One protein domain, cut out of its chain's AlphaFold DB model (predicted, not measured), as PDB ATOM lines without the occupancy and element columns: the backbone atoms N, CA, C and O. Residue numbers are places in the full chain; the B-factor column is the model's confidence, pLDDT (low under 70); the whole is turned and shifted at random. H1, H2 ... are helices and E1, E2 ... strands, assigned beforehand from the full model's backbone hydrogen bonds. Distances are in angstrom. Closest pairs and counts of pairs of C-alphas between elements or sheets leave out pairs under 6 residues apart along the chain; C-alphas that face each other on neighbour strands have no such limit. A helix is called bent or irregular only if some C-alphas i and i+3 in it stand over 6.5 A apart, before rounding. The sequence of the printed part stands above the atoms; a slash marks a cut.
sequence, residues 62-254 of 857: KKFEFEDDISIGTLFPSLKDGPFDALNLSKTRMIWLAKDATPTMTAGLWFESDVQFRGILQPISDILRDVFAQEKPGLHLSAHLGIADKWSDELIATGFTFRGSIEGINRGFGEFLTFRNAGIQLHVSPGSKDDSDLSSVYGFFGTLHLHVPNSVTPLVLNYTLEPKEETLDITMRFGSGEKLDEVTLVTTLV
ATOM      1  N   LYS A  62     161.311 102.202 115.881       77.94
ATOM      2  CA  LYS A  62     160.451 103.360 115.634       77.94
ATOM      3  C   LYS A  62     159.918 103.880 116.961       77.94
ATOM      4  O   LYS A  62     159.330 103.121 117.729       77.94
ATOM      5  N   LYS A  63     160.171 105.157 117.237       79.62
ATOM      6  CA  LYS A  63     159.699 105.847 118.439       79.62
ATOM      7  C   LYS A  63     158.581 106.806 118.068       79.62
ATOM      8  O   LYS A  63     158.726 107.570 117.117       79.62
ATOM      9  N   PHE A  64     157.510 106.767 118.842       80.69
ATOM     10  CA  PHE A  64     156.428 107.737 118.825       80.69
ATOM     11  C   PHE A  64     156.337 108.296 120.241       80.69
ATOM     12  O   PHE A  64     156.094 107.530 121.169       80.69
ATOM     13  N   GLU A  65     156.583 109.586 120.419       81.44
ATOM     14  CA  GLU A  65     156.441 110.268 121.710       81.44
ATOM     15  C   GLU A  65     155.204 111.175 121.598       81.44
ATOM     16  O   GLU A  65     154.989 111.789 120.550       81.44
ATOM     17  N   PHE A  66     154.345 111.186 122.617       81.81
ATOM     18  CA  PHE A  66     153.138 112.014 122.646       81.81
ATOM     19  C   PHE A  66     153.502 113.400 123.201       81.81
ATOM     20  O   PHE A  66     154.199 113.491 124.211       81.81
ATOM     21  N   GLU A  67     153.077 114.469 122.518       76.25
ATOM     22  CA  GLU A  67     153.422 115.851 122.897       76.25
ATOM     23  C   GLU A  67     152.643 116.330 124.137       76.25
ATOM     24  O   GLU A  67     153.202 117.036 124.976       76.25
ATOM     25  N   ASP A  68     151.388 115.890 124.270       82.69
ATOM     26  CA  ASP A  68     150.520 116.114 125.427       82.69
ATOM     27  C   ASP A  68     150.476 114.882 126.357       82.69
ATOM     28  O   ASP A  68     150.753 113.750 125.944       82.69
ATOM     29  N   ASP A  69     150.060 115.090 127.611       81.88
ATOM     30  CA  ASP A  69     149.638 113.998 128.498       81.88
ATOM     31  C   ASP A  69     148.371 113.321 127.929       81.88
ATOM     32  O   ASP A  69     147.450 114.000 127.469       81.88
ATOM     33  N   ILE A  70     148.293 111.985 127.980       82.88
ATOM     34  CA  ILE A  70     147.170 111.208 127.410       82.88
ATOM     35  C   ILE A  70     146.502 110.293 128.439       82.88
ATOM     36  O   ILE A  70     147.082 109.980 129.477       82.88
ATOM     37  N   SER A  71     145.296 109.806 128.141       81.12
ATOM     38  CA  SER A  71     144.638 108.788 128.965       81.12
ATOM     39  C   SER A  71     145.094 107.367 128.618       81.12
ATOM     40  O   SER A  71     145.496 107.088 127.486       81.12
ATOM     41  N   ILE A  72     144.975 106.415 129.551       76.81
ATOM     42  CA  ILE A  72     145.250 105.000 129.238       76.81
ATOM     43  C   ILE A  72     144.230 104.401 128.251       76.81
ATOM     44  O   ILE A  72     144.607 103.561 127.434       76.81
ATOM     45  N   GLY A  73     142.976 104.871 128.241       73.88
ATOM     46  CA  GLY A  73     141.965 104.472 127.254       73.88
ATOM     47  C   GLY A  73     142.219 105.021 125.846       73.88
ATOM     48  O   GLY A  73     141.686 104.490 124.874       73.88
ATOM     49  N   THR A  74     143.102 106.020 125.703       76.69
ATOM     50  CA  THR A  74     143.637 106.461 124.399       76.69
ATOM     51  C   THR A  74     144.559 105.402 123.776       76.69
ATOM     52  O   THR A  74     144.682 105.340 122.555       76.69
ATOM     53  N   LEU A  75     145.188 104.551 124.597       72.06
ATOM     54  CA  LEU A  75     146.081 103.472 124.153       72.06
ATOM     55  C   LEU A  75     145.394 102.101 124.107       72.06
ATOM     56  O   LEU A  75     145.711 101.282 123.248       72.06
ATOM     57  N   PHE A  76     144.456 101.865 125.023       72.62
ATOM     58  CA  PHE A  76     143.677 100.634 125.130       72.62
ATOM     59  C   PHE A  76     142.187 100.987 125.043       72.62
ATOM     60  O   PHE A  76     141.578 101.270 126.078       72.62
ATOM     61  N   PRO A  77     141.568 100.967 123.846       70.56
ATOM     62  CA  PRO A  77     140.171 101.373 123.665       70.56
ATOM     63  C   PRO A  77     139.176 100.624 124.565       70.56
ATOM     64  O   PRO A  77     138.145 101.175 124.933       70.56
ATOM     65  N   SER A  78     139.514  99.402 124.996       65.19
ATOM     66  CA  SER A  78     138.738  98.604 125.957       65.19
ATOM     67  C   SER A  78     138.716  99.149 127.396       65.19
ATOM     68  O   SER A  78     137.992  98.609 128.224       65.19
ATOM     69  N   LEU A  79     139.528 100.160 127.720       71.31
ATOM     70  CA  LEU A  79     139.550 100.850 129.019       71.31
ATOM     71  C   LEU A  79     138.909 102.246 128.962       71.31
ATOM     72  O   LEU A  79     138.792 102.902 129.998       71.31
ATOM     73  N   LYS A  80     138.545 102.711 127.761       74.50
ATOM     74  CA  LYS A  80     138.051 104.063 127.512       74.50
ATOM     75  C   LYS A  80     136.695 104.304 128.181       74.50
ATOM     76  O   LYS A  80     135.880 103.391 128.271       74.50
ATOM     77  N   ASP A  81     136.482 105.528 128.664       74.62
ATOM     78  CA  ASP A  81     135.293 105.975 129.403       74.62
ATOM     79  C   ASP A  81     135.050 105.207 130.734       74.62
ATOM     80  O   ASP A  81     134.085 105.483 131.449       74.62
ATOM     81  N   GLY A  82     135.944 104.279 131.109       71.12
ATOM     82  CA  GLY A  82     135.906 103.505 132.353       71.12
ATOM     83  C   GLY A  82     136.771 104.090 133.484       71.12
ATOM     84  O   GLY A  82     137.523 105.044 133.275       71.12
ATOM     85  N   PRO A  83     136.745 103.498 134.698       69.69
ATOM     86  CA  PRO A  83     137.419 104.050 135.884       69.69
ATOM     87  C   PRO A  83     138.940 104.230 135.746       69.69
ATOM     88  O   PRO A  83     139.531 105.079 136.415       69.69
ATOM     89  N   PHE A  84     139.576 103.448 134.868       72.12
ATOM     90  CA  PHE A  84     141.002 103.558 134.564       72.12
ATOM     91  C   PHE A  84     141.332 104.626 133.510       72.12
ATOM     92  O   PHE A  84     142.470 105.081 133.490       72.12
ATOM     93  N   ASP A  85     140.384 105.109 132.699       75.12
ATOM     94  CA  ASP A  85     140.643 106.173 131.709       75.12
ATOM     95  C   ASP A  85     141.034 107.509 132.375       75.12
ATOM     96  O   ASP A  85     141.718 108.341 131.791       75.12
ATOM     97  N   ALA A  86     140.709 107.683 133.660       73.06
ATOM     98  CA  ALA A  86     141.193 108.792 134.484       73.06
ATOM     99  C   ALA A  86     142.710 108.739 134.807       73.06
ATOM    100  O   ALA A  86     143.225 109.644 135.471       73.06
ATOM    101  N   LEU A  87     143.443 107.701 134.377       77.12
ATOM    102  CA  LEU A  87     144.902 107.638 134.485       77.12
ATOM    103  C   LEU A  87     145.574 108.553 133.457       77.12
ATOM    104  O   LEU A  87     145.677 108.215 132.280       77.12
ATOM    105  N   ASN A  88     146.091 109.681 133.941       76.38
ATOM    106  CA  ASN A  88     146.886 110.619 133.155       76.38
ATOM    107  C   ASN A  88     148.333 110.110 132.985       76.38
ATOM    108  O   ASN A  88     149.078 109.991 133.964       76.38
ATOM    109  N   LEU A  89     148.708 109.814 131.742       82.19
ATOM    110  CA  LEU A  89     149.983 109.245 131.313       82.19
ATOM    111  C   LEU A  89     150.875 110.351 130.728       82.19
ATOM    112  O   LEU A  89     150.616 110.838 129.622       82.19
ATOM    113  N   SER A  90     151.931 110.734 131.449       81.44
ATOM    114  CA  SER A  90     152.796 111.871 131.097       81.44
ATOM    115  C   SER A  90     154.139 111.447 130.494       81.44
ATOM    116  O   SER A  90     154.665 110.382 130.812       81.44
ATOM    117  N   LYS A  91     154.710 112.266 129.597       82.31
ATOM    118  CA  LYS A  91     155.916 111.931 128.791       82.31
ATOM    119  C   LYS A  91     155.819 110.586 128.049       82.31
ATOM    120  O   LYS A  91     156.801 109.851 127.927       82.31
ATOM    121  N   THR A  92     154.616 110.237 127.604       84.06
ATOM    122  CA  THR A  92     154.313 108.904 127.088       84.06
ATOM    123  C   THR A  92     154.996 108.644 125.750       84.06
ATOM    124  O   THR A  92     155.005 109.503 124.869       84.06
ATOM    125  N   ARG A  93     155.523 107.432 125.559       84.06
ATOM    126  CA  ARG A  93     156.063 106.983 124.276       84.06
ATOM    127  C   ARG A  93     155.826 105.509 123.986       84.06
ATOM    128  O   ARG A  93     155.851 104.662 124.874       84.06
ATOM    129  N   MET A  94     155.678 105.216 122.703       80.88
ATOM    130  CA  MET A  94     155.709 103.875 122.137       80.88
ATOM    131  C   MET A  94     157.043 103.657 121.421       80.88
ATOM    132  O   MET A  94     157.452 104.472 120.591       80.88
ATOM    133  N   ILE A  95     157.720 102.550 121.717       81.25
ATOM    134  CA  ILE A  95     158.963 102.125 121.069       81.25
ATOM    135  C   ILE A  95     158.710 100.763 120.422       81.25
ATOM    136  O   ILE A  95     158.688  99.738 121.097       81.25
ATOM    137  N   TRP A  96     158.536 100.730 119.105       80.06
ATOM    138  CA  TRP A  96     158.502  99.473 118.360       80.06
ATOM    139  C   TRP A  96     159.923  99.064 117.959       80.06
ATOM    140  O   TRP A  96     160.667  99.871 117.394       80.06
ATOM    141  N   LEU A  97     160.304  97.820 118.246       76.56
ATOM    142  CA  LEU A  97     161.623  97.246 117.978       76.56
ATOM    143  C   LEU A  97     161.502  96.075 116.994       76.56
ATOM    144  O   LEU A  97     160.866  95.067 117.291       76.56
ATOM    145  N   ALA A  98     162.173  96.169 115.841       71.12
ATOM    146  CA  ALA A  98     162.161  95.128 114.803       71.12
ATOM    147  C   ALA A  98     162.953  93.857 115.185       71.12
ATOM    148  O   ALA A  98     162.920  92.856 114.470       71.12
ATOM    149  N   LYS A  99     163.736  93.932 116.264       74.56
ATOM    150  CA  LYS A  99     164.586  92.882 116.840       74.56
ATOM    151  C   LYS A  99     164.976  93.282 118.267       74.56
ATOM    152  O   LYS A  99     164.873  94.459 118.607       74.56
ATOM    153  N   ASP A 100     165.501  92.345 119.048       74.88
ATOM    154  CA  ASP A 100     166.018  92.625 120.391       74.88
ATOM    155  C   ASP A 100     167.105  93.719 120.366       74.88
ATOM    156  O   ASP A 100     168.013  93.706 119.525       74.88
ATOM    157  N   ALA A 101     167.003  94.668 121.296       69.50
ATOM    158  CA  ALA A 101     167.944  95.775 121.474       69.50
ATOM    159  C   ALA A 101     168.908  95.531 122.647       69.50
ATOM    160  O   ALA A 101     170.086  95.877 122.560       69.50
ATOM    161  N   THR A 102     168.425  94.911 123.727       66.94
ATOM    162  CA  THR A 102     169.209  94.483 124.898       66.94
ATOM    163  C   THR A 102     168.613  93.183 125.468       66.94
ATOM    164  O   THR A 102     167.482  92.843 125.124       66.94
ATOM    165  N   PRO A 103     169.290  92.479 126.400       55.09
ATOM    166  CA  PRO A 103     168.696  91.343 127.120       55.09
ATOM    167  C   PRO A 103     167.438  91.677 127.945       55.09
ATOM    168  O   PRO A 103     166.789  90.766 128.447       55.09
ATOM    169  N   THR A 104     167.107  92.963 128.111       53.81
ATOM    170  CA  THR A 104     165.916  93.457 128.820       53.81
ATOM    171  C   THR A 104     164.920  94.190 127.914       53.81
ATOM    172  O   THR A 104     163.835  94.516 128.380       53.81
ATOM    173  N   MET A 105     165.254  94.433 126.639       65.94
ATOM    174  CA  MET A 105     164.372  95.039 125.635       65.94
ATOM    175  C   MET A 105     164.365  94.192 124.360       65.94
ATOM    176  O   MET A 105     165.211  94.347 123.474       65.94
ATOM    177  N   THR A 106     163.402  93.277 124.299       73.38
ATOM    178  CA  THR A 106     163.147  92.347 123.193       73.38
ATOM    179  C   THR A 106     162.372  92.991 122.039       73.38
ATOM    180  O   THR A 106     161.815  94.082 122.167       73.38
ATOM    181  N   ALA A 107     162.322  92.305 120.896       73.38
ATOM    182  CA  ALA A 107     161.514  92.681 119.737       73.38
ATOM    183  C   ALA A 107     160.017  92.851 120.076       73.38
ATOM    184  O   ALA A 107     159.485  92.179 120.962       73.38
ATOM    185  N   GLY A 108     159.316  93.705 119.329       73.31
ATOM    186  CA  GLY A 108     157.893  94.008 119.521       73.31
ATOM    187  C   GLY A 108     157.634  95.446 119.971       73.31
ATOM    188  O   GLY A 108     158.492  96.317 119.836       73.31
ATOM    189  N   LEU A 109     156.426  95.707 120.470       76.06
ATOM    190  CA  LEU A 109     155.989  97.026 120.922       76.06
ATOM    191  C   LEU A 109     156.268  97.206 122.420       76.06
ATOM    192  O   LEU A 109     155.866  96.382 123.237       76.06
ATOM    193  N   TRP A 110     156.916  98.309 122.778       75.25
ATOM    194  CA  TRP A 110     157.103  98.762 124.155       75.25
ATOM    195  C   TRP A 110     156.335 100.059 124.394       75.25
ATOM    196  O   TRP A 110     156.312 100.933 123.530       75.25
ATOM    197  N   PHE A 111     155.759 100.191 125.583       79.94
ATOM    198  CA  PHE A 111     155.118 101.396 126.101       79.94
ATOM    199  C   PHE A 111     155.924 101.912 127.291       79.94
ATOM    200  O   PHE A 111     156.223 101.139 128.200       79.94
ATOM    201  N   GLU A 112     156.244 103.205 127.310       83.25
ATOM    202  CA  GLU A 112     156.883 103.869 128.450       83.25
ATOM    203  C   GLU A 112     156.149 105.168 128.799       83.25
ATOM    204  O   GLU A 112     155.745 105.907 127.900       83.25
ATOM    205  N   SER A 113     155.954 105.457 130.087       82.81
ATOM    206  CA  SER A 113     155.240 106.658 130.547       82.81
ATOM    207  C   SER A 113     155.476 106.939 132.033       82.81
ATOM    208  O   SER A 113     155.596 106.010 132.831       82.81
ATOM    209  N   ASP A 114     155.483 108.213 132.419       83.19
ATOM    210  CA  ASP A 114     155.451 108.648 133.814       83.19
ATOM    211  C   ASP A 114     153.997 108.736 134.304       83.19
ATOM    212  O   ASP A 114     153.228 109.605 133.878       83.19
ATOM    213  N   VAL A 115     153.629 107.875 135.255       79.88
ATOM    214  CA  VAL A 115     152.289 107.848 135.862       79.88
ATOM    215  C   VAL A 115     152.292 108.557 137.211       79.88
ATOM    216  O   VAL A 115     153.126 108.283 138.076       79.88
ATOM    217  N   GLN A 116     151.322 109.452 137.409       77.06
ATOM    218  CA  GLN A 116     151.080 110.130 138.684       77.06
ATOM    219  C   GLN A 116     149.995 109.388 139.474       77.06
ATOM    220  O   GLN A 116     148.883 109.205 138.981       77.06
ATOM    221  N   PHE A 117     150.280 108.998 140.720       79.00
ATOM    222  CA  PHE A 117     149.293 108.323 141.571       79.00
ATOM    223  C   PHE A 117     148.230 109.319 142.069       79.00
ATOM    224  O   PHE A 117     148.448 110.053 143.035       79.00
ATOM    225  N   ARG A 118     147.095 109.374 141.359       76.31
ATOM    226  CA  ARG A 118     145.921 110.227 141.622       76.31
ATOM    227  C   ARG A 118     144.635 109.503 141.209       76.31
ATOM    228  O   ARG A 118     144.692 108.456 140.564       76.31
ATOM    229  N   GLY A 119     143.476 110.068 141.555       78.88
ATOM    230  CA  GLY A 119     142.171 109.518 141.169       78.88
ATOM    231  C   GLY A 119     141.985 108.104 141.719       78.88
ATOM    232  O   GLY A 119     142.120 107.895 142.922       78.88
ATOM    233  N   ILE A 120     141.762 107.123 140.842       75.88
ATOM    234  CA  ILE A 120     141.664 105.702 141.218       75.88
ATOM    235  C   ILE A 120     142.925 105.165 141.930       75.88
ATOM    236  O   ILE A 120     142.827 104.245 142.736       75.88
ATOM    237  N   LEU A 121     144.101 105.774 141.717       80.25
ATOM    238  CA  LEU A 121     145.352 105.406 142.403       80.25
ATOM    239  C   LEU A 121     145.686 106.298 143.608       80.25
ATOM    240  O   LEU A 121     146.790 106.207 144.150       80.25
ATOM    241  N   GLN A 122     144.758 107.148 144.056       83.38
ATOM    242  CA  GLN A 122     144.953 107.968 145.253       83.38
ATOM    243  C   GLN A 122     145.341 107.137 146.500       83.38
ATOM    244  O   GLN A 122     146.304 107.534 147.154       83.38
ATOM    245  N   PRO A 123     144.761 105.943 146.774       85.31
ATOM    246  CA  PRO A 123     145.178 105.107 147.908       85.31
ATOM    247  C   PRO A 123     146.648 104.654 147.858       85.31
ATOM    248  O   PRO A 123     147.288 104.504 148.900       85.31
ATOM    249  N   ILE A 124     147.215 104.478 146.655       86.38
ATOM    250  CA  ILE A 124     148.644 104.175 146.478       86.38
ATOM    251  C   ILE A 124     149.480 105.404 146.861       86.38
ATOM    252  O   ILE A 124     150.452 105.284 147.606       86.38
ATOM    253  N   SER A 125     149.070 106.590 146.404       85.44
ATOM    254  CA  SER A 125     149.703 107.876 146.736       85.44
ATOM    255  C   SER A 125     149.672 108.176 148.237       85.44
ATOM    256  O   SER A 125     150.673 108.602 148.809       85.44
ATOM    257  N   ASP A 126     148.543 107.897 148.893       86.12
ATOM    258  CA  ASP A 126     148.363 108.121 150.328       86.12
ATOM    259  C   ASP A 126     149.308 107.246 151.159       86.12
ATOM    260  O   ASP A 126     149.982 107.746 152.057       86.12
ATOM    261  N   ILE A 127     149.456 105.963 150.816       87.62
ATOM    262  CA  ILE A 127     150.390 105.063 151.513       87.62
ATOM    263  C   ILE A 127     151.850 105.440 151.220       87.62
ATOM    264  O   ILE A 127     152.684 105.437 152.131       87.62
ATOM    265  N   LEU A 128     152.172 105.839 149.985       87.62
ATOM    266  CA  LEU A 128     153.502 106.346 149.628       87.62
ATOM    267  C   LEU A 128     153.871 107.616 150.407       87.62
ATOM    268  O   LEU A 128     155.009 107.733 150.866       87.62
ATOM    269  N   ARG A 129     152.914 108.514 150.653       86.00
ATOM    270  CA  ARG A 129     153.080 109.671 151.539       86.00
ATOM    271  C   ARG A 129     153.223 109.254 153.007       86.00
ATOM    272  O   ARG A 129     154.195 109.630 153.660       86.00
ATOM    273  N   ASP A 130     152.287 108.473 153.537       83.38
ATOM    274  CA  ASP A 130     152.111 108.328 154.989       83.38
ATOM    275  C   ASP A 130     153.025 107.266 155.628       83.38
ATOM    276  O   ASP A 130     153.451 107.433 156.779       83.38
ATOM    277  N   VAL A 131     153.374 106.216 154.872       84.12
ATOM    278  CA  VAL A 131     154.344 105.172 155.255       84.12
ATOM    279  C   VAL A 131     155.748 105.535 154.764       84.12
ATOM    280  O   VAL A 131     156.692 105.568 155.556       84.12
ATOM    281  N   PHE A 132     155.888 105.852 153.472       87.06
ATOM    282  CA  PHE A 132     157.189 105.969 152.799       87.06
ATOM    283  C   PHE A 132     157.711 107.412 152.637       87.06
ATOM    284  O   PHE A 132     158.826 107.599 152.148       87.06
ATOM    285  N   ALA A 133     156.961 108.426 153.092       84.19
ATOM    286  CA  ALA A 133     157.311 109.854 153.032       84.19
ATOM    287  C   ALA A 133     157.571 110.416 151.619       84.19
ATOM    288  O   ALA A 133     158.354 111.348 151.451       84.19
ATOM    289  N   GLN A 134     156.904 109.864 150.606       85.50
ATOM    290  CA  GLN A 134     156.954 110.351 149.229       85.50
ATOM    291  C   GLN A 134     155.781 111.312 148.982       85.50
ATOM    292  O   GLN A 134     154.642 110.879 148.848       85.50
ATOM    293  N   GLU A 135     156.033 112.624 148.934       77.50
ATOM    294  CA  GLU A 135     154.966 113.634 148.765       77.50
ATOM    295  C   GLU A 135     154.419 113.732 147.332       77.50
ATOM    296  O   GLU A 135     153.279 114.144 147.120       77.50
ATOM    297  N   LYS A 136     155.247 113.398 146.336       72.44
ATOM    298  CA  LYS A 136     154.909 113.446 144.905       72.44
ATOM    299  C   LYS A 136     155.407 112.181 144.199       72.44
ATOM    300  O   LYS A 136     156.306 112.271 143.363       72.44
ATOM    301  N   PRO A 137     154.885 110.997 144.558       69.94
ATOM    302  CA  PRO A 137     155.305 109.759 143.932       69.94
ATOM    303  C   PRO A 137     154.809 109.729 142.482       69.94
ATOM    304  O   PRO A 137     153.607 109.793 142.209       69.94
ATOM    305  N   GLY A 138     155.754 109.640 141.552       67.69
ATOM    306  CA  GLY A 138     155.511 109.304 140.155       67.69
ATOM    307  C   GLY A 138     156.317 108.060 139.810       67.69
ATOM    308  O   GLY A 138     157.438 107.906 140.297       67.69
ATOM    309  N   LEU A 139     155.746 107.167 139.007       73.00
ATOM    310  CA  LEU A 139     156.412 105.942 138.576       73.00
ATOM    311  C   LEU A 139     156.634 105.983 137.066       73.00
ATOM    312  O   LEU A 139     155.672 106.085 136.307       73.00
ATOM    313  N   HIS A 140     157.893 105.862 136.646       76.88
ATOM    314  CA  HIS A 140     158.221 105.582 135.254       76.88
ATOM    315  C   HIS A 140     157.894 104.114 134.963       76.88
ATOM    316  O   HIS A 140     158.553 103.207 135.475       76.88
ATOM    317  N   LEU A 141     156.848 103.883 134.179       72.88
ATOM    318  CA  LEU A 141     156.506 102.574 133.646       72.88
ATOM    319  C   LEU A 141     157.289 102.324 132.358       72.88
ATOM    320  O   LEU A 141     157.404 103.214 131.520       72.88
ATOM    321  N   SER A 142     157.741 101.087 132.176       71.88
ATOM    322  CA  SER A 142     158.153 100.529 130.888       71.88
ATOM    323  C   SER A 142     157.567  99.120 130.791       71.88
ATOM    324  O   SER A 142     157.708  98.325 131.725       71.88
ATOM    325  N   ALA A 143     156.831  98.831 129.720       72.38
ATOM    326  CA  ALA A 143     156.085  97.589 129.543       72.38
ATOM    327  C   ALA A 143     156.202  97.069 128.108       72.38
ATOM    328  O   ALA A 143     155.960  97.800 127.147       72.38
ATOM    329  N   HIS A 144     156.510  95.781 127.962       70.31
ATOM    330  CA  HIS A 144     156.417  95.081 126.682       70.31
ATOM    331  C   HIS A 144     154.955  94.722 126.415       70.31
ATOM    332  O   HIS A 144     154.353  93.960 127.168       70.31
ATOM    333  N   LEU A 145     154.391  95.257 125.334       69.44
ATOM    334  CA  LEU A 145     153.031  94.962 124.869       69.44
ATOM    335  C   LEU A 145     153.003  93.787 123.871       69.44
ATOM    336  O   LEU A 145     151.991  93.534 123.222       69.44
ATOM    337  N   GLY A 146     154.115  93.053 123.758       64.44
ATOM    338  CA  GLY A 146     154.257  91.877 122.907       64.44
ATOM    339  C   GLY A 146     154.674  92.184 121.467       64.44
ATOM    340  O   GLY A 146     154.970  93.317 121.080       64.44
ATOM    341  N   ILE A 147     154.725  91.130 120.652       55.75
ATOM    342  CA  ILE A 147     155.049  91.212 119.224       55.75
ATOM    343  C   ILE A 147     153.738  91.374 118.445       55.75
ATOM    344  O   ILE A 147     153.177  90.404 117.947       55.75
ATOM    345  N   ALA A 148     153.234  92.606 118.370       52.72
ATOM    346  CA  ALA A 148     152.156  92.941 117.446       52.72
ATOM    347  C   ALA A 148     152.697  92.930 116.003       52.72
ATOM    348  O   ALA A 148     153.655  93.649 115.699       52.72
ATOM    349  N   ASP A 149     152.081  92.138 115.115       49.38
ATOM    350  CA  ASP A 149     152.484  92.023 113.701       49.38
ATOM    351  C   ASP A 149     152.382  93.365 112.948       49.38
ATOM    352  O   ASP A 149     153.094  93.588 111.963       49.38
ATOM    353  N   LYS A 150     151.532  94.287 113.422       55.78
ATOM    354  CA  LYS A 150     151.510  95.698 113.016       55.78
ATOM    355  C   LYS A 150     151.218  96.596 114.214       55.78
ATOM    356  O   LYS A 150     150.452  96.246 115.101       55.78
ATOM    357  N   TRP A 151     151.756  97.813 114.174       54.84
ATOM    358  CA  TRP A 151     151.474  98.876 115.150       54.84
ATOM    359  C   TRP A 151     150.042  99.444 115.059       54.84
ATOM    360  O   TRP A 151     149.650 100.237 115.906       54.84
ATOM    361  N   SER A 152     149.290  99.078 114.016       56.25
ATOM    362  CA  SER A 152     147.930  99.546 113.719       56.25
ATOM    363  C   SER A 152     146.815  98.683 114.311       56.25
ATOM    364  O   SER A 152     145.644  99.001 114.119       56.25
ATOM    365  N   ASP A 153     147.166  97.551 114.919       59.66
ATOM    366  CA  ASP A 153     146.209  96.517 115.301       59.66
ATOM    367  C   ASP A 153     145.735  96.758 116.754       59.66
ATOM    368  O   ASP A 153     146.505  97.202 117.607       59.66
ATOM    369  N   GLU A 154     144.445  96.542 117.028       59.03
ATOM    370  CA  GLU A 154     143.778  97.056 118.235       59.03
ATOM    371  C   GLU A 154     144.180  96.297 119.518       59.03
ATOM    372  O   GLU A 154     144.054  95.073 119.609       59.03
ATOM    373  N   LEU A 155     144.672  97.028 120.526       58.84
ATOM    374  CA  LEU A 155     145.208  96.459 121.767       58.84
ATOM    375  C   LEU A 155     144.092  96.093 122.761       58.84
ATOM    376  O   LEU A 155     143.559  96.948 123.468       58.84
ATOM    377  N   ILE A 156     143.782  94.797 122.857       57.16
ATOM    378  CA  ILE A 156     142.810  94.245 123.812       57.16
ATOM    379  C   ILE A 156     143.497  93.965 125.157       57.16
ATOM    380  O   ILE A 156     144.321  93.056 125.266       57.16
ATOM    381  N   ALA A 157     143.131  94.706 126.205       56.47
ATOM    382  CA  ALA A 157     143.672  94.507 127.550       56.47
ATOM    383  C   ALA A 157     142.892  93.427 128.327       56.47
ATOM    384  O   ALA A 157     141.842  93.701 128.904       56.47
ATOM    385  N   THR A 158     143.427  92.206 128.427       56.72
ATOM    386  CA  THR A 158     142.850  91.112 129.246       56.72
ATOM    387  C   THR A 158     143.243  91.191 130.733       56.72
ATOM    388  O   THR A 158     143.330  90.167 131.410       56.72
ATOM    389  N   GLY A 159     143.529  92.396 131.232       59.44
ATOM    390  CA  GLY A 159     144.215  92.649 132.504       59.44
ATOM    391  C   GLY A 159     145.711  92.950 132.334       59.44
ATOM    392  O   GLY A 159     146.316  92.626 131.312       59.44
ATOM    393  N   PHE A 160     146.310  93.601 133.332       66.12
ATOM    394  CA  PHE A 160     147.717  94.016 133.336       66.12
ATOM    395  C   PHE A 160     148.306  94.013 134.754       66.12
ATOM    396  O   PHE A 160     147.588  94.043 135.750       66.12
ATOM    397  N   THR A 161     149.637  93.979 134.860       64.56
ATOM    398  CA  THR A 161     150.344  94.158 136.138       64.56
ATOM    399  C   THR A 161     151.398  95.241 135.990       64.56
ATOM    400  O   THR A 161     152.366  95.060 135.255       64.56
ATOM    401  N   PHE A 162     151.243  96.346 136.715       71.94
ATOM    402  CA  PHE A 162     152.307  97.330 136.872       71.94
ATOM    403  C   PHE A 162     153.165  96.962 138.077       71.94
ATOM    404  O   PHE A 162     152.649  96.670 139.158       71.94
ATOM    405  N   ARG A 163     154.487  96.977 137.893       74.25
ATOM    406  CA  ARG A 163     155.461  96.740 138.958       74.25
ATOM    407  C   ARG A 163     156.693  97.612 138.741       74.25
ATOM    408  O   ARG A 163     157.233  97.640 137.642       74.25
ATOM    409  N   GLY A 164     157.154  98.284 139.789       74.50
ATOM    410  CA  GLY A 164     158.374  99.097 139.775       74.50
ATOM    411  C   GLY A 164     158.763  99.519 141.189       74.50
ATOM    412  O   GLY A 164     157.995  99.275 142.120       74.50
ATOM    413  N   SER A 165     159.943 100.112 141.377       79.31
ATOM    414  CA  SER A 165     160.446 100.492 142.703       79.31
ATOM    415  C   SER A 165     160.978 101.919 142.778       79.31
ATOM    416  O   SER A 165     161.532 102.464 141.826       79.31
ATOM    417  N   ILE A 166     160.796 102.514 143.956       81.69
ATOM    418  CA  ILE A 166     161.395 103.778 144.369       81.69
ATOM    419  C   ILE A 166     162.616 103.431 145.225       81.69
ATOM    420  O   ILE A 166     162.481 103.009 146.377       81.69
ATOM    421  N   GLU A 167     163.803 103.573 144.640       78.56
ATOM    422  CA  GLU A 167     165.088 103.342 145.308       78.56
ATOM    423  C   GLU A 167     165.539 104.556 146.138       78.56
ATOM    424  O   GLU A 167     165.059 105.674 145.955       78.56
ATOM    425  N   GLY A 168     166.497 104.348 147.047       76.31
ATOM    426  CA  GLY A 168     167.108 105.433 147.829       76.31
ATOM    427  C   GLY A 168     166.258 105.955 148.994       76.31
ATOM    428  O   GLY A 168     166.550 107.019 149.540       76.31
ATOM    429  N   ILE A 169     165.228 105.215 149.410       84.75
ATOM    430  CA  ILE A 169     164.434 105.554 150.593       84.75
ATOM    431  C   ILE A 169     165.283 105.337 151.859       84.75
ATOM    432  O   ILE A 169     166.091 104.417 151.973       84.75
ATOM    433  N   ASN A 170     165.111 106.214 152.843       85.56
ATOM    434  CA  ASN A 170     165.737 106.094 154.158       85.56
ATOM    435  C   ASN A 170     164.736 106.545 155.227       85.56
ATOM    436  O   ASN A 170     164.931 107.557 155.902       85.56
ATOM    437  N   ARG A 171     163.596 105.847 155.306       84.62
ATOM    438  CA  ARG A 171     162.455 106.278 156.124       84.62
ATOM    439  C   ARG A 171     162.281 105.389 157.347       84.62
ATOM    440  O   ARG A 171     161.834 104.251 157.232       84.62
ATOM    441  N   GLY A 172     162.607 105.941 158.516       82.44
ATOM    442  CA  GLY A 172     162.246 105.358 159.807       82.44
ATOM    443  C   GLY A 172     160.727 105.239 159.961       82.44
ATOM    444  O   GLY A 172     159.990 106.150 159.567       82.44
ATOM    445  N   PHE A 173     160.267 104.116 160.509       80.94
ATOM    446  CA  PHE A 173     158.853 103.782 160.654       80.94
ATOM    447  C   PHE A 173     158.611 103.075 161.994       80.94
ATOM    448  O   PHE A 173     159.264 102.080 162.316       80.94
ATOM    449  N   GLY A 174     157.708 103.635 162.806       75.88
ATOM    450  CA  GLY A 174     157.666 103.349 164.242       75.88
ATOM    451  C   GLY A 174     159.025 103.605 164.902       75.88
ATOM    452  O   GLY A 174     159.725 104.549 164.535       75.88
ATOM    453  N   GLU A 175     159.399 102.766 165.868       71.56
ATOM    454  CA  GLU A 175     160.618 102.962 166.669       71.56
ATOM    455  C   GLU A 175     161.838 102.155 166.194       71.56
ATOM    456  O   GLU A 175     162.955 102.482 166.580       71.56
ATOM    457  N   PHE A 176     161.650 101.104 165.380       79.56
ATOM    458  CA  PHE A 176     162.730 100.159 165.050       79.56
ATOM    459  C   PHE A 176     162.699  99.559 163.627       79.56
ATOM    460  O   PHE A 176     163.478  98.651 163.334       79.56
ATOM    461  N   LEU A 177     161.883 100.089 162.702       86.00
ATOM    462  CA  LEU A 177     161.996  99.791 161.265       86.00
ATOM    463  C   LEU A 177     162.589 100.975 160.485       86.00
ATOM    464  O   LEU A 177     162.422 102.140 160.848       86.00
ATOM    465  N   THR A 178     163.269 100.699 159.371       89.50
ATOM    466  CA  THR A 178     163.674 101.713 158.382       89.50
ATOM    467  C   THR A 178     163.576 101.156 156.965       89.50
ATOM    468  O   THR A 178     164.364 100.290 156.590       89.50
ATOM    469  N   PHE A 179     162.637 101.657 156.163       91.25
ATOM    470  CA  PHE A 179     162.491 101.268 154.756       91.25
ATOM    471  C   PHE A 179     163.660 101.785 153.903       91.25
ATOM    472  O   PHE A 179     164.117 102.917 154.105       91.25
ATOM    473  N   ARG A 180     164.130 100.951 152.960       91.50
ATOM    474  CA  ARG A 180     165.268 101.226 152.055       91.50
ATOM    475  C   ARG A 180     164.867 101.468 150.604       91.50
ATOM    476  O   ARG A 180     165.469 102.291 149.920       91.50
ATOM    477  N   ASN A 181     163.825 100.791 150.151       89.38
ATOM    478  CA  ASN A 181     163.149 101.062 148.893       89.38
ATOM    479  C   ASN A 181     161.668 100.694 149.018       89.38
ATOM    480  O   ASN A 181     161.287  99.956 149.928       89.38
ATOM    481  N   ALA A 182     160.844 101.247 148.129       88.88
ATOM    482  CA  ALA A 182     159.421 100.941 148.040       88.88
ATOM    483  C   ALA A 182     159.085 100.486 146.620       88.88
ATOM    484  O   ALA A 182     158.874 101.289 145.712       88.88
ATOM    485  N   GLY A 183     159.054  99.173 146.440       86.75
ATOM    486  CA  GLY A 183     158.385  98.514 145.335       86.75
ATOM    487  C   GLY A 183     156.872  98.681 145.439       86.75
ATOM    488  O   GLY A 183     156.293  98.537 146.516       86.75
ATOM    489  N   ILE A 184     156.238  98.959 144.308       87.31
ATOM    490  CA  ILE A 184     154.789  99.052 144.131       87.31
ATOM    491  C   ILE A 184     154.400  97.961 143.138       87.31
ATOM    492  O   ILE A 184     155.050  97.806 142.101       87.31
ATOM    493  N   GLN A 185     153.346  97.210 143.439       83.81
ATOM    494  CA  GLN A 185     152.729  96.267 142.518       83.81
ATOM    495  C   GLN A 185     151.222  96.523 142.475       83.81
ATOM    496  O   GLN A 185     150.566  96.544 143.511       83.81
ATOM    497  N   LEU A 186     150.681  96.706 141.273       80.62
ATOM    498  CA  LEU A 186     149.256  96.864 141.002       80.62
ATOM    499  C   LEU A 186     148.868  95.843 139.933       80.62
ATOM    500  O   LEU A 186     149.359  95.903 138.807       80.62
ATOM    501  N   HIS A 187     148.002  94.905 140.300       78.06
ATOM    502  CA  HIS A 187     147.388  93.937 139.402       78.06
ATOM    503  C   HIS A 187     145.964  94.393 139.081       78.06
ATOM    504  O   HIS A 187     145.209  94.736 139.992       78.06
ATOM    505  N   VAL A 188     145.604  94.403 137.800       73.69
ATOM    506  CA  VAL A 188     144.257  94.726 137.317       73.69
ATOM    507  C   VAL A 188     143.777  93.570 136.453       73.69
ATOM    508  O   VAL A 188     144.452  93.182 135.499       73.69
ATOM    509  N   SER A 189     142.617  93.023 136.793       67.25
ATOM    510  CA  SER A 189     142.060  91.804 136.206       67.25
ATOM    511  C   SER A 189     140.567  91.975 135.897       67.25
ATOM    512  O   SER A 189     139.873  92.674 136.641       67.25
ATOM    513  N   PRO A 190     140.034  91.331 134.840       62.31
ATOM    514  CA  PRO A 190     138.591  91.270 134.613       62.31
ATOM    515  C   PRO A 190     137.834  90.777 135.854       62.31
ATOM    516  O   PRO A 190     138.352  89.937 136.595       62.31
ATOM    517  N   GLY A 191     136.625  91.296 136.073       58.09
ATOM    518  CA  GLY A 191     135.729  90.848 137.137       58.09
ATOM    519  C   GLY A 191     135.306  89.379 137.013       58.09
ATOM    520  O   GLY A 191     135.631  88.669 136.054       58.09
ATOM    521  N   SER A 192     134.558  88.896 138.008       53.88
ATOM    522  CA  SER A 192     133.855  87.616 137.889       53.88
ATOM    523  C   SER A 192     132.727  87.724 136.849       53.88
ATOM    524  O   SER A 192     132.296  88.813 136.492       53.88
ATOM    525  N   LYS A 193     132.257  86.586 136.321       49.50
ATOM    526  CA  LYS A 193     131.495  86.510 135.053       49.50
ATOM    527  C   LYS A 193     130.197  87.324 134.942       49.50
ATOM    528  O   LYS A 193     129.710  87.458 133.822       49.50
ATOM    529  N   ASP A 194     129.648  87.810 136.049       53.31
ATOM    530  CA  ASP A 194     128.394  88.568 136.091       53.31
ATOM    531  C   ASP A 194     128.611  90.080 136.314       53.31
ATOM    532  O   ASP A 194     127.637  90.826 136.396       53.31
ATOM    533  N   ASP A 195     129.867  90.537 136.394       49.44
ATOM    534  CA  ASP A 195     130.241  91.941 136.581       49.44
ATOM    535  C   ASP A 195     131.169  92.419 135.446       49.44
ATOM    536  O   ASP A 195     132.110  91.726 135.049       49.44
ATOM    537  N   SER A 196     130.890  93.604 134.898       51.78
ATOM    538  CA  SER A 196     131.716  94.242 133.866       51.78
ATOM    539  C   SER A 196     132.933  94.972 134.433       51.78
ATOM    540  O   SER A 196     133.829  95.337 133.669       51.78
ATOM    541  N   ASP A 197     132.970  95.203 135.747       59.41
ATOM    542  CA  ASP A 197     133.970  96.061 136.367       59.41
ATOM    543  C   ASP A 197     135.347  95.387 136.513       59.41
ATOM    544  O   ASP A 197     135.505  94.182 136.738       59.41
ATOM    545  N   LEU A 198     136.394  96.205 136.378       62.28
ATOM    546  CA  LEU A 198     137.785  95.777 136.497       62.28
ATOM    547  C   LEU A 198     138.198  95.695 137.968       62.28
ATOM    548  O   LEU A 198     138.416  96.709 138.634       62.28
ATOM    549  N   SER A 199     138.381  94.470 138.453       68.00
ATOM    550  CA  SER A 199     138.985  94.210 139.759       68.00
ATOM    551  C   SER A 199     140.438  94.699 139.803       68.00
ATOM    552  O   SER A 199     141.195  94.538 138.842       68.00
ATOM    553  N   SER A 200     140.855  95.285 140.929       72.69
ATOM    554  CA  SER A 200     142.251  95.675 141.134       72.69
ATOM    555  C   SER A 200     142.741  95.368 142.544       72.69
ATOM    556  O   SER A 200     142.034  95.568 143.530       72.69
ATOM    557  N   VAL A 201     143.970  94.861 142.624       77.81
ATOM    558  CA  VAL A 201     144.664  94.529 143.871       77.81
ATOM    559  C   VAL A 201     146.038  95.177 143.819       77.81
ATOM    560  O   VAL A 201     146.786  94.986 142.859       77.81
ATOM    561  N   TYR A 202     146.379  95.945 144.849       85.38
ATOM    562  CA  TYR A 202     147.671  96.609 144.959       85.38
ATOM    563  C   TYR A 202     148.361  96.252 146.271       85.38
ATOM    564  O   TYR A 202     147.722  95.997 147.289       85.38
ATOM    565  N   GLY A 203     149.685  96.242 146.234       88.94
ATOM    566  CA  GLY A 203     150.537  95.951 147.372       88.94
ATOM    567  C   GLY A 203     151.918  96.556 147.178       88.94
ATOM    568  O   GLY A 203     152.302  96.967 146.081       88.94
ATOM    569  N   PHE A 204     152.674  96.611 148.264       91.31
ATOM    570  CA  PHE A 204     154.030  97.135 148.279       91.31
ATOM    571  C   PHE A 204     155.004  96.018 148.636       91.31
ATOM    572  O   PHE A 204     154.659  95.078 149.350       91.31
ATOM    573  N   PHE A 205     156.231  96.107 148.146       90.81
ATOM    574  CA  PHE A 205     157.298  95.154 148.443       90.81
ATOM    575  C   PHE A 205     158.637  95.884 148.509       90.81
ATOM    576  O   PHE A 205     158.743  97.008 148.034       90.81
ATOM    577  N   GLY A 206     159.680  95.261 149.039       90.50
ATOM    578  CA  GLY A 206     161.019  95.847 148.990       90.50
ATOM    579  C   GLY A 206     161.906  95.354 150.112       90.50
ATOM    580  O   GLY A 206     161.742  94.240 150.604       90.50
ATOM    581  N   THR A 207     162.835  96.207 150.526       90.81
ATOM    582  CA  THR A 207     163.801  95.939 151.589       90.81
ATOM    583  C   THR A 207     163.675  96.956 152.718       90.81
ATOM    584  O   THR A 207     163.398  98.142 152.510       90.81
ATOM    585  N   LEU A 208     163.886  96.485 153.944       91.06
ATOM    586  CA  LEU A 208     163.936  97.322 155.134       91.06
ATOM    587  C   LEU A 208     164.998  96.830 156.116       91.06
ATOM    588  O   LEU A 208     165.494  95.709 156.026       91.06
ATOM    589  N   HIS A 209     165.349  97.701 157.053       89.81
ATOM    590  CA  HIS A 209     166.226  97.420 158.179       89.81
ATOM    591  C   HIS A 209     165.379  97.277 159.448       89.81
ATOM    592  O   HIS A 209     164.632  98.196 159.788       89.81
ATOM    593  N   LEU A 210     165.529  96.155 160.149       85.50
ATOM    594  CA  LEU A 210     165.011  95.922 161.494       85.50
ATOM    595  C   LEU A 210     166.135  96.177 162.509       85.50
ATOM    596  O   LEU A 210     167.135  95.457 162.540       85.50
ATOM    597  N   HIS A 211     165.979  97.210 163.333       79.31
ATOM    598  CA  HIS A 211     166.942  97.584 164.372       79.31
ATOM    599  C   HIS A 211     166.633  96.820 165.662       79.31
ATOM    600  O   HIS A 211     165.797  97.235 166.460       79.31
ATOM    601  N   VAL A 212     167.289  95.677 165.860       71.81
ATOM    602  CA  VAL A 212     167.133  94.879 167.085       71.81
ATOM    603  C   VAL A 212     167.856  95.580 168.250       71.81
ATOM    604  O   VAL A 212     169.022  95.947 168.081       71.81
ATOM    605  N   PRO A 213     167.223  95.759 169.429       63.62
ATOM    606  CA  PRO A 213     167.888  96.307 170.611       63.62
ATOM    607  C   PRO A 213     169.200  95.580 170.933       63.62
ATOM    608  O   PRO A 213     169.285  94.360 170.827       63.62
ATOM    609  N   ASN A 214     170.223  96.341 171.326       63.81
ATOM    610  CA  ASN A 214     171.597  95.883 171.578       63.81
ATOM    611  C   ASN A 214     172.357  95.294 170.366       63.81
ATOM    612  O   ASN A 214     173.523  94.934 170.521       63.81
ATOM    613  N   SER A 215     171.774  95.242 169.161       67.31
ATOM    614  CA  SER A 215     172.529  94.897 167.950       67.31
ATOM    615  C   SER A 215     173.286  96.106 167.398       67.31
ATOM    616  O   SER A 215     172.720  97.183 167.221       67.31
ATOM    617  N   VAL A 216     174.562  95.910 167.053       70.62
ATOM    618  CA  VAL A 216     175.390  96.917 166.360       70.62
ATOM    619  C   VAL A 216     175.105  97.001 164.856       70.62
ATOM    620  O   VAL A 216     175.520  97.957 164.203       70.62
ATOM    621  N   THR A 217     174.384  96.026 164.298       75.19
ATOM    622  CA  THR A 217     173.954  96.003 162.895       75.19
ATOM    623  C   THR A 217     172.459  95.671 162.784       75.19
ATOM    624  O   THR A 217     171.973  94.748 163.444       75.19
ATOM    625  N   PRO A 218     171.689  96.400 161.959       80.75
ATOM    626  CA  PRO A 218     170.291  96.068 161.708       80.75
ATOM    627  C   PRO A 218     170.159  94.863 160.769       80.75
ATOM    628  O   PRO A 218     170.919  94.724 159.810       80.75
ATOM    629  N   LEU A 219     169.141  94.034 161.000       82.94
ATOM    630  CA  LEU A 219     168.781  92.930 160.110       82.94
ATOM    631  C   LEU A 219     168.156  93.479 158.822       82.94
ATOM    632  O   LEU A 219     167.202  94.255 158.878       82.94
ATOM    633  N   VAL A 220     168.671  93.062 157.665       87.25
ATOM    634  CA  VAL A 220     168.095  93.406 156.357       87.25
ATOM    635  C   VAL A 220     167.031  92.372 156.005       87.25
ATOM    636  O   VAL A 220     167.333  91.188 155.879       87.25
ATOM    637  N   LEU A 221     165.783  92.815 155.851       88.12
ATOM    638  CA  LEU A 221     164.630  91.961 155.564       88.12
ATOM    639  C   LEU A 221     163.987  92.361 154.237       88.12
ATOM    640  O   LEU A 221     163.835  93.550 153.947       88.12
ATOM    641  N   ASN A 222     163.542  91.366 153.470       90.94
ATOM    642  CA  ASN A 222     162.596  91.588 152.381       90.94
ATOM    643  C   ASN A 222     161.192  91.713 152.982       90.94
ATOM    644  O   ASN A 222     160.839  90.908 153.842       90.94
ATOM    645  N   TYR A 223     160.382  92.667 152.535       92.19
ATOM    646  CA  TYR A 223     159.006  92.832 153.006       92.19
ATOM    647  C   TYR A 223     157.985  92.781 151.865       92.19
ATOM    648  O   TYR A 223     158.288  93.140 150.725       92.19
ATOM    649  N   THR A 224     156.761  92.383 152.206       92.38
ATOM    650  CA  THR A 224     155.527  92.715 151.491       92.38
ATOM    651  C   THR A 224     154.579  93.433 152.452       92.38
ATOM    652  O   THR A 224     154.538  93.125 153.643       92.38
ATOM    653  N   LEU A 225     153.859  94.434 151.952       90.50
ATOM    654  CA  LEU A 225     152.871  95.216 152.691       90.50
ATOM    655  C   LEU A 225     151.582  95.249 151.869       90.50
ATOM    656  O   LEU A 225     151.563  95.771 150.753       90.50
ATOM    657  N   GLU A 226     150.520  94.679 152.426       90.06
ATOM    658  CA  GLU A 226     149.216  94.484 151.794       90.06
ATOM    659  C   GLU A 226     148.177  95.403 152.461       90.06
ATOM    660  O   GLU A 226     147.820  95.202 153.627       90.06
ATOM    661  N   PRO A 227     147.701  96.451 151.763       86.00
ATOM    662  CA  PRO A 227     146.677  97.344 152.284       86.00
ATOM    663  C   PRO A 227     145.295  96.688 152.243       86.00
ATOM    664  O   PRO A 227     144.826  96.260 151.190       86.00
ATOM    665  N   LYS A 228     144.613  96.677 153.386       85.12
ATOM    666  CA  LYS A 228     143.187  96.341 153.510       85.12
ATOM    667  C   LYS A 228     142.388  97.628 153.725       85.12
ATOM    668  O   LYS A 228     142.926  98.720 153.548       85.12
ATOM    669  N   GLU A 229     141.107  97.532 154.071       81.19
ATOM    670  CA  GLU A 229     140.238  98.699 154.292       81.19
ATOM    671  C   GLU A 229     140.744  99.564 155.463       81.19
ATOM    672  O   GLU A 229     141.201 100.685 155.243       81.19
ATOM    673  N   GLU A 230     140.817  98.997 156.670       83.94
ATOM    674  CA  GLU A 230     141.271  99.687 157.894       83.94
ATOM    675  C   GLU A 230     142.712  99.350 158.325       83.94
ATOM    676  O   GLU A 230     143.279 100.028 159.185       83.94
ATOM    677  N   THR A 231     143.340  98.322 157.740       87.38
ATOM    678  CA  THR A 231     144.674  97.846 158.160       87.38
ATOM    679  C   THR A 231     145.717  97.834 157.044       87.38
ATOM    680  O   THR A 231     145.405  97.932 155.854       87.38
ATOM    681  N   LEU A 232     146.980  97.730 157.453       86.88
ATOM    682  CA  LEU A 232     148.143  97.414 156.631       86.88
ATOM    683  C   LEU A 232     148.772  96.140 157.206       86.88
ATOM    684  O   LEU A 232     149.293  96.170 158.324       86.88
ATOM    685  N   ASP A 233     148.730  95.041 156.462       89.56
ATOM    686  CA  ASP A 233     149.378  93.794 156.871       89.56
ATOM    687  C   ASP A 233     150.800  93.773 156.311       89.56
ATOM    688  O   ASP A 233     151.001  93.976 155.114       89.56
ATOM    689  N   ILE A 234     151.802  93.555 157.163       89.50
ATOM    690  CA  ILE A 234     153.217  93.542 156.776       89.50
ATOM    691  C   ILE A 234     153.793  92.162 157.072       89.50
ATOM    692  O   ILE A 234     153.865  91.751 158.229       89.50
ATOM    693  N   THR A 235     154.254  91.474 156.027       91.06
ATOM    694  CA  THR A 235     155.062  90.254 156.139       91.06
ATOM    695  C   THR A 235     156.509  90.587 155.804       91.06
ATOM    696  O   THR A 235     156.786  91.199 154.776       91.06
ATOM    697  N   MET A 236     157.451  90.167 156.641       90.75
ATOM    698  CA  MET A 236     158.889  90.326 156.421       90.75
ATOM    699  C   MET A 236     159.573  88.961 156.460       90.75
ATOM    700  O   MET A 236     159.216  88.112 157.276       90.75
ATOM    701  N   ARG A 237     160.556  88.745 155.585       88.44
ATOM    702  CA  ARG A 237     161.315  87.495 155.474       88.44
ATOM    703  C   ARG A 237     162.815  87.765 155.405       88.44
ATOM    704  O   ARG A 237     163.261  88.652 154.669       88.44
ATOM    705  N   PHE A 238     163.583  86.976 156.147       78.56
ATOM    706  CA  PHE A 238     165.043  86.919 156.039       78.56
ATOM    707  C   PHE A 238     165.458  85.878 154.984       78.56
ATOM    708  O   PHE A 238     164.722  84.926 154.728       78.56
ATOM    709  N   GLY A 239     166.623  86.059 154.362       62.03
ATOM    710  CA  GLY A 239     167.279  84.996 153.589       62.03
ATOM    711  C   GLY A 239     168.147  84.139 154.512       62.03
ATOM    712  O   GLY A 239     168.692  84.677 155.468       62.03
ATOM    713  N   SER A 240     168.273  82.840 154.233       56.81
ATOM    714  CA  SER A 240     169.011  81.854 155.047       56.81
ATOM    715  C   SER A 240     170.341  82.377 155.609       56.81
ATOM    716  O   SER A 240     171.244  82.727 154.841       56.81
ATOM    717  N   GLY A 241     170.475  82.393 156.937       56.00
ATOM    718  CA  GLY A 241     171.750  82.605 157.627       56.00
ATOM    719  C   GLY A 241     172.289  81.289 158.189       56.00
ATOM    720  O   GLY A 241     171.518  80.369 158.418       56.00
ATOM    721  N   GLU A 242     173.586  81.206 158.501       54.88
ATOM    722  CA  GLU A 242     174.276  79.959 158.920       54.88
ATOM    723  C   GLU A 242     173.689  79.220 160.146       54.88
ATOM    724  O   GLU A 242     174.148  78.131 160.484       54.88
ATOM    725  N   LYS A 243     172.727  79.824 160.857       65.06
ATOM    726  CA  LYS A 243     172.086  79.261 162.056       65.06
ATOM    727  C   LYS A 243     170.570  79.481 162.133       65.06
ATOM    728  O   LYS A 243     169.936  78.812 162.938       65.06
ATOM    729  N   LEU A 244     169.988  80.414 161.372       72.75
ATOM    730  CA  LEU A 244     168.566  80.768 161.487       72.75
ATOM    731  C   LEU A 244     167.920  80.821 160.100       72.75
ATOM    732  O   LEU A 244     168.321  81.623 159.254       72.75
ATOM    733  N   ASP A 245     166.908  79.980 159.906       77.12
ATOM    734  CA  ASP A 245     166.255  79.724 158.622       77.12
ATOM    735  C   ASP A 245     164.749  80.005 158.665       77.12
ATOM    736  O   ASP A 245     164.133  80.104 159.727       77.12
ATOM    737  N   GLU A 246     164.156  80.167 157.476       81.81
ATOM    738  CA  GLU A 246     162.716  80.402 157.239       81.81
ATOM    739  C   GLU A 246     162.093  81.591 158.015       81.81
ATOM    740  O   GLU A 246     160.869  81.743 158.061       81.81
ATOM    741  N   VAL A 247     162.933  82.469 158.580       84.62
ATOM    742  CA  VAL A 247     162.541  83.562 159.482       84.62
ATOM    743  C   VAL A 247     161.483  84.453 158.834       84.62
ATOM    744  O   VAL A 247     161.764  85.212 157.901       84.62
ATOM    745  N   THR A 248     160.267  84.371 159.362       88.81
ATOM    746  CA  THR A 248     159.086  85.083 158.883       88.81
ATOM    747  C   THR A 248     158.491  85.879 160.035       88.81
ATOM    748  O   THR A 248     158.100  85.314 161.056       88.81
ATOM    749  N   LEU A 249     158.415  87.198 159.866       89.50
ATOM    750  CA  LEU A 249     157.787  88.123 160.804       89.50
ATOM    751  C   LEU A 249     156.500  88.668 160.181       89.50
ATOM    752  O   LEU A 249     156.495  89.022 159.002       89.50
ATOM    753  N   VAL A 250     155.427  88.779 160.960       90.69
ATOM    754  CA  VAL A 250     154.120  89.278 160.509       90.69
ATOM    755  C   VAL A 250     153.569  90.286 161.517       90.69
ATOM    756  O   VAL A 250     153.686  90.094 162.726       90.69
ATOM    757  N   THR A 251     152.951  91.362 161.029       89.06
ATOM    758  CA  THR A 251     152.136  92.276 161.843       89.06
ATOM    759  C   THR A 251     150.958  92.829 161.040       89.06
ATOM    760  O   THR A 251     150.998  92.858 159.810       89.06
ATOM    761  N   THR A 252     149.941  93.316 161.746       87.69
ATOM    762  CA  THR A 252     148.763  94.001 161.197       87.69
ATOM    763  C   THR A 252     148.631  95.345 161.901       87.69
ATOM    764  O   THR A 252     148.436  95.398 163.116       87.69
ATOM    765  N   LEU A 253     148.745  96.442 161.152       83.62
ATOM    766  CA  LEU A 253     148.733  97.807 161.688       83.62
ATOM    767  C   LEU A 253     147.434  98.520 161.308       83.62
ATOM    768  O   LEU A 253     147.081  98.567 160.134       83.62
ATOM    769  N   VAL A 254     146.739  99.122 162.275       81.44
ATOM    770  CA  VAL A 254     145.532  99.926 162.007       81.44
ATOM    771  C   VAL A 254     145.937 101.286 161.434       81.44
ATOM    772  O   VAL A 254     146.751 101.988 162.039       81.44
TER     773      VAL A 254
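AT A GLANCE: This is residues 62 to 254 of the 857 residues of an uncharacterized protein of Fusarium sp. AF-4 (UniProt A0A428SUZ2). Two twisted sheets stand one after the other along the longest axis as a long, bent wall: a smaller sheet of E1 to E4 at one end and a larger, branched sheet of E5 to E12 making the rest. They meet where their edge strands E4 and E5 come close, and the one helix, H1, covers part of one face of the larger sheet over E9. The printed part has 193 residues, with the named elements E1 E2 E3 H1 E4 E5 E6 E7 E8 E9 E10 E11 E12 in that order; the class is mostly strand, the smaller sheet runs E1 E2 E3 E4, and the neighbours in both sheets are antiparallel. It is only just compact, close to loose, with a radius of gyration of the C-alphas of 19.6 A, and its outline is elongated, 62 by 40 by 33 A.

IN THESE COORDINATES: Find C-alpha 62 at (160.451, 103.360, 115.634); there E1 begins and runs to residue 65. Go on to E2, residues 88 to 97, 25.0 A long, which bends by 68 degrees at residue 91, then to E3, residues 108 to 116, 26.0 A. H1, residues 119 to 130, begins with C-alpha 119 at (142.171, 109.518, 141.169) and is 17.1 A long; it is irregular, with C-alphas 120 and 123 7.6 A apart. E4 is residues 138 to 144, 19.6 A, and E5 is residues 160 to 166, 20.1 A. The short E6, residues 171 to 173, and E7, residues 177 to 179, come before E8, residues 182 to 190, 26.6 A. E9, residues 198 to 210, is the longest strand at 37.0 A and bends by 53 degrees at residue 207. E10, residues 219 to 227, 23.9 A, bends by 53 degrees at residue 222. E11, residues 231 to 237, is 19.8 A, and E12, residues 244 to 254, 30.0 A, ends with C-alpha 254 at (145.532, 99.926, 162.007).

HOW THE PARTS SIT: Look first at E9 in the branched sheet: E7 and E8 lie on one side of it and E10 on the other side. Its pairing is staggered, with E8 over residues 198 to 205, E10 over 204 to 210 and E7 over 208 to 210. Check N 185 and O 203, 2.9 A, for E8; N 206 and O 223, 3.0 A, for E10; and N 178 and O 209, 2.9 A, for E7. E7 runs on into E8 across a break of 2 residues, at 70 degrees. E6 is beside E7, with N 173 and O 177 2.9 A apart, and E5 is beside E8, with N 162 and O 186 2.8 A apart. E8 E9 E10 E11 E12 form a meander, each strand the antiparallel neighbour of the one before; N 224 and O 235 are 2.8 A apart, and N 234 and O 251 2.9 A. H1 is on this sheet at a height of 9.7 A, over E9, and runs along the strands at 14 degrees to E9 on the local plane; the closest C-alphas of the two are those of Ile 124 and Tyr 202, 7.8 A apart. In H1, 6 of 8 O i to N i+4 pairs are within hydrogen-bond range. The closest C-alphas of E4 and E5, those of Leu 139 and Gly 164, are 7.2 A apart. In the other sheet E1 E2 E3 form a second meander; N 64 and O 94 are 2.9 A apart, N 93 and O 112 2.8 A, and across E3 and E4, N 113 and O 141 3.0 A. H1 only grazes this sheet, with its residues 119 to 125. Residues 70 to 71 pair antiparallel with residues 88 to 89 of E2.

THE WHOLE: The C-alphas of Ser 152 and Asn 214, the two farthest apart, are 62.6 A from each other. The printed part has no cut. The links from E1 to E2, 22 residues, and from E4 to E5, 15 residues, are long. Mean pLDDT of the printed part is 76.4; 45 residues are under 70, among them 145 to 161 and 189 to 199.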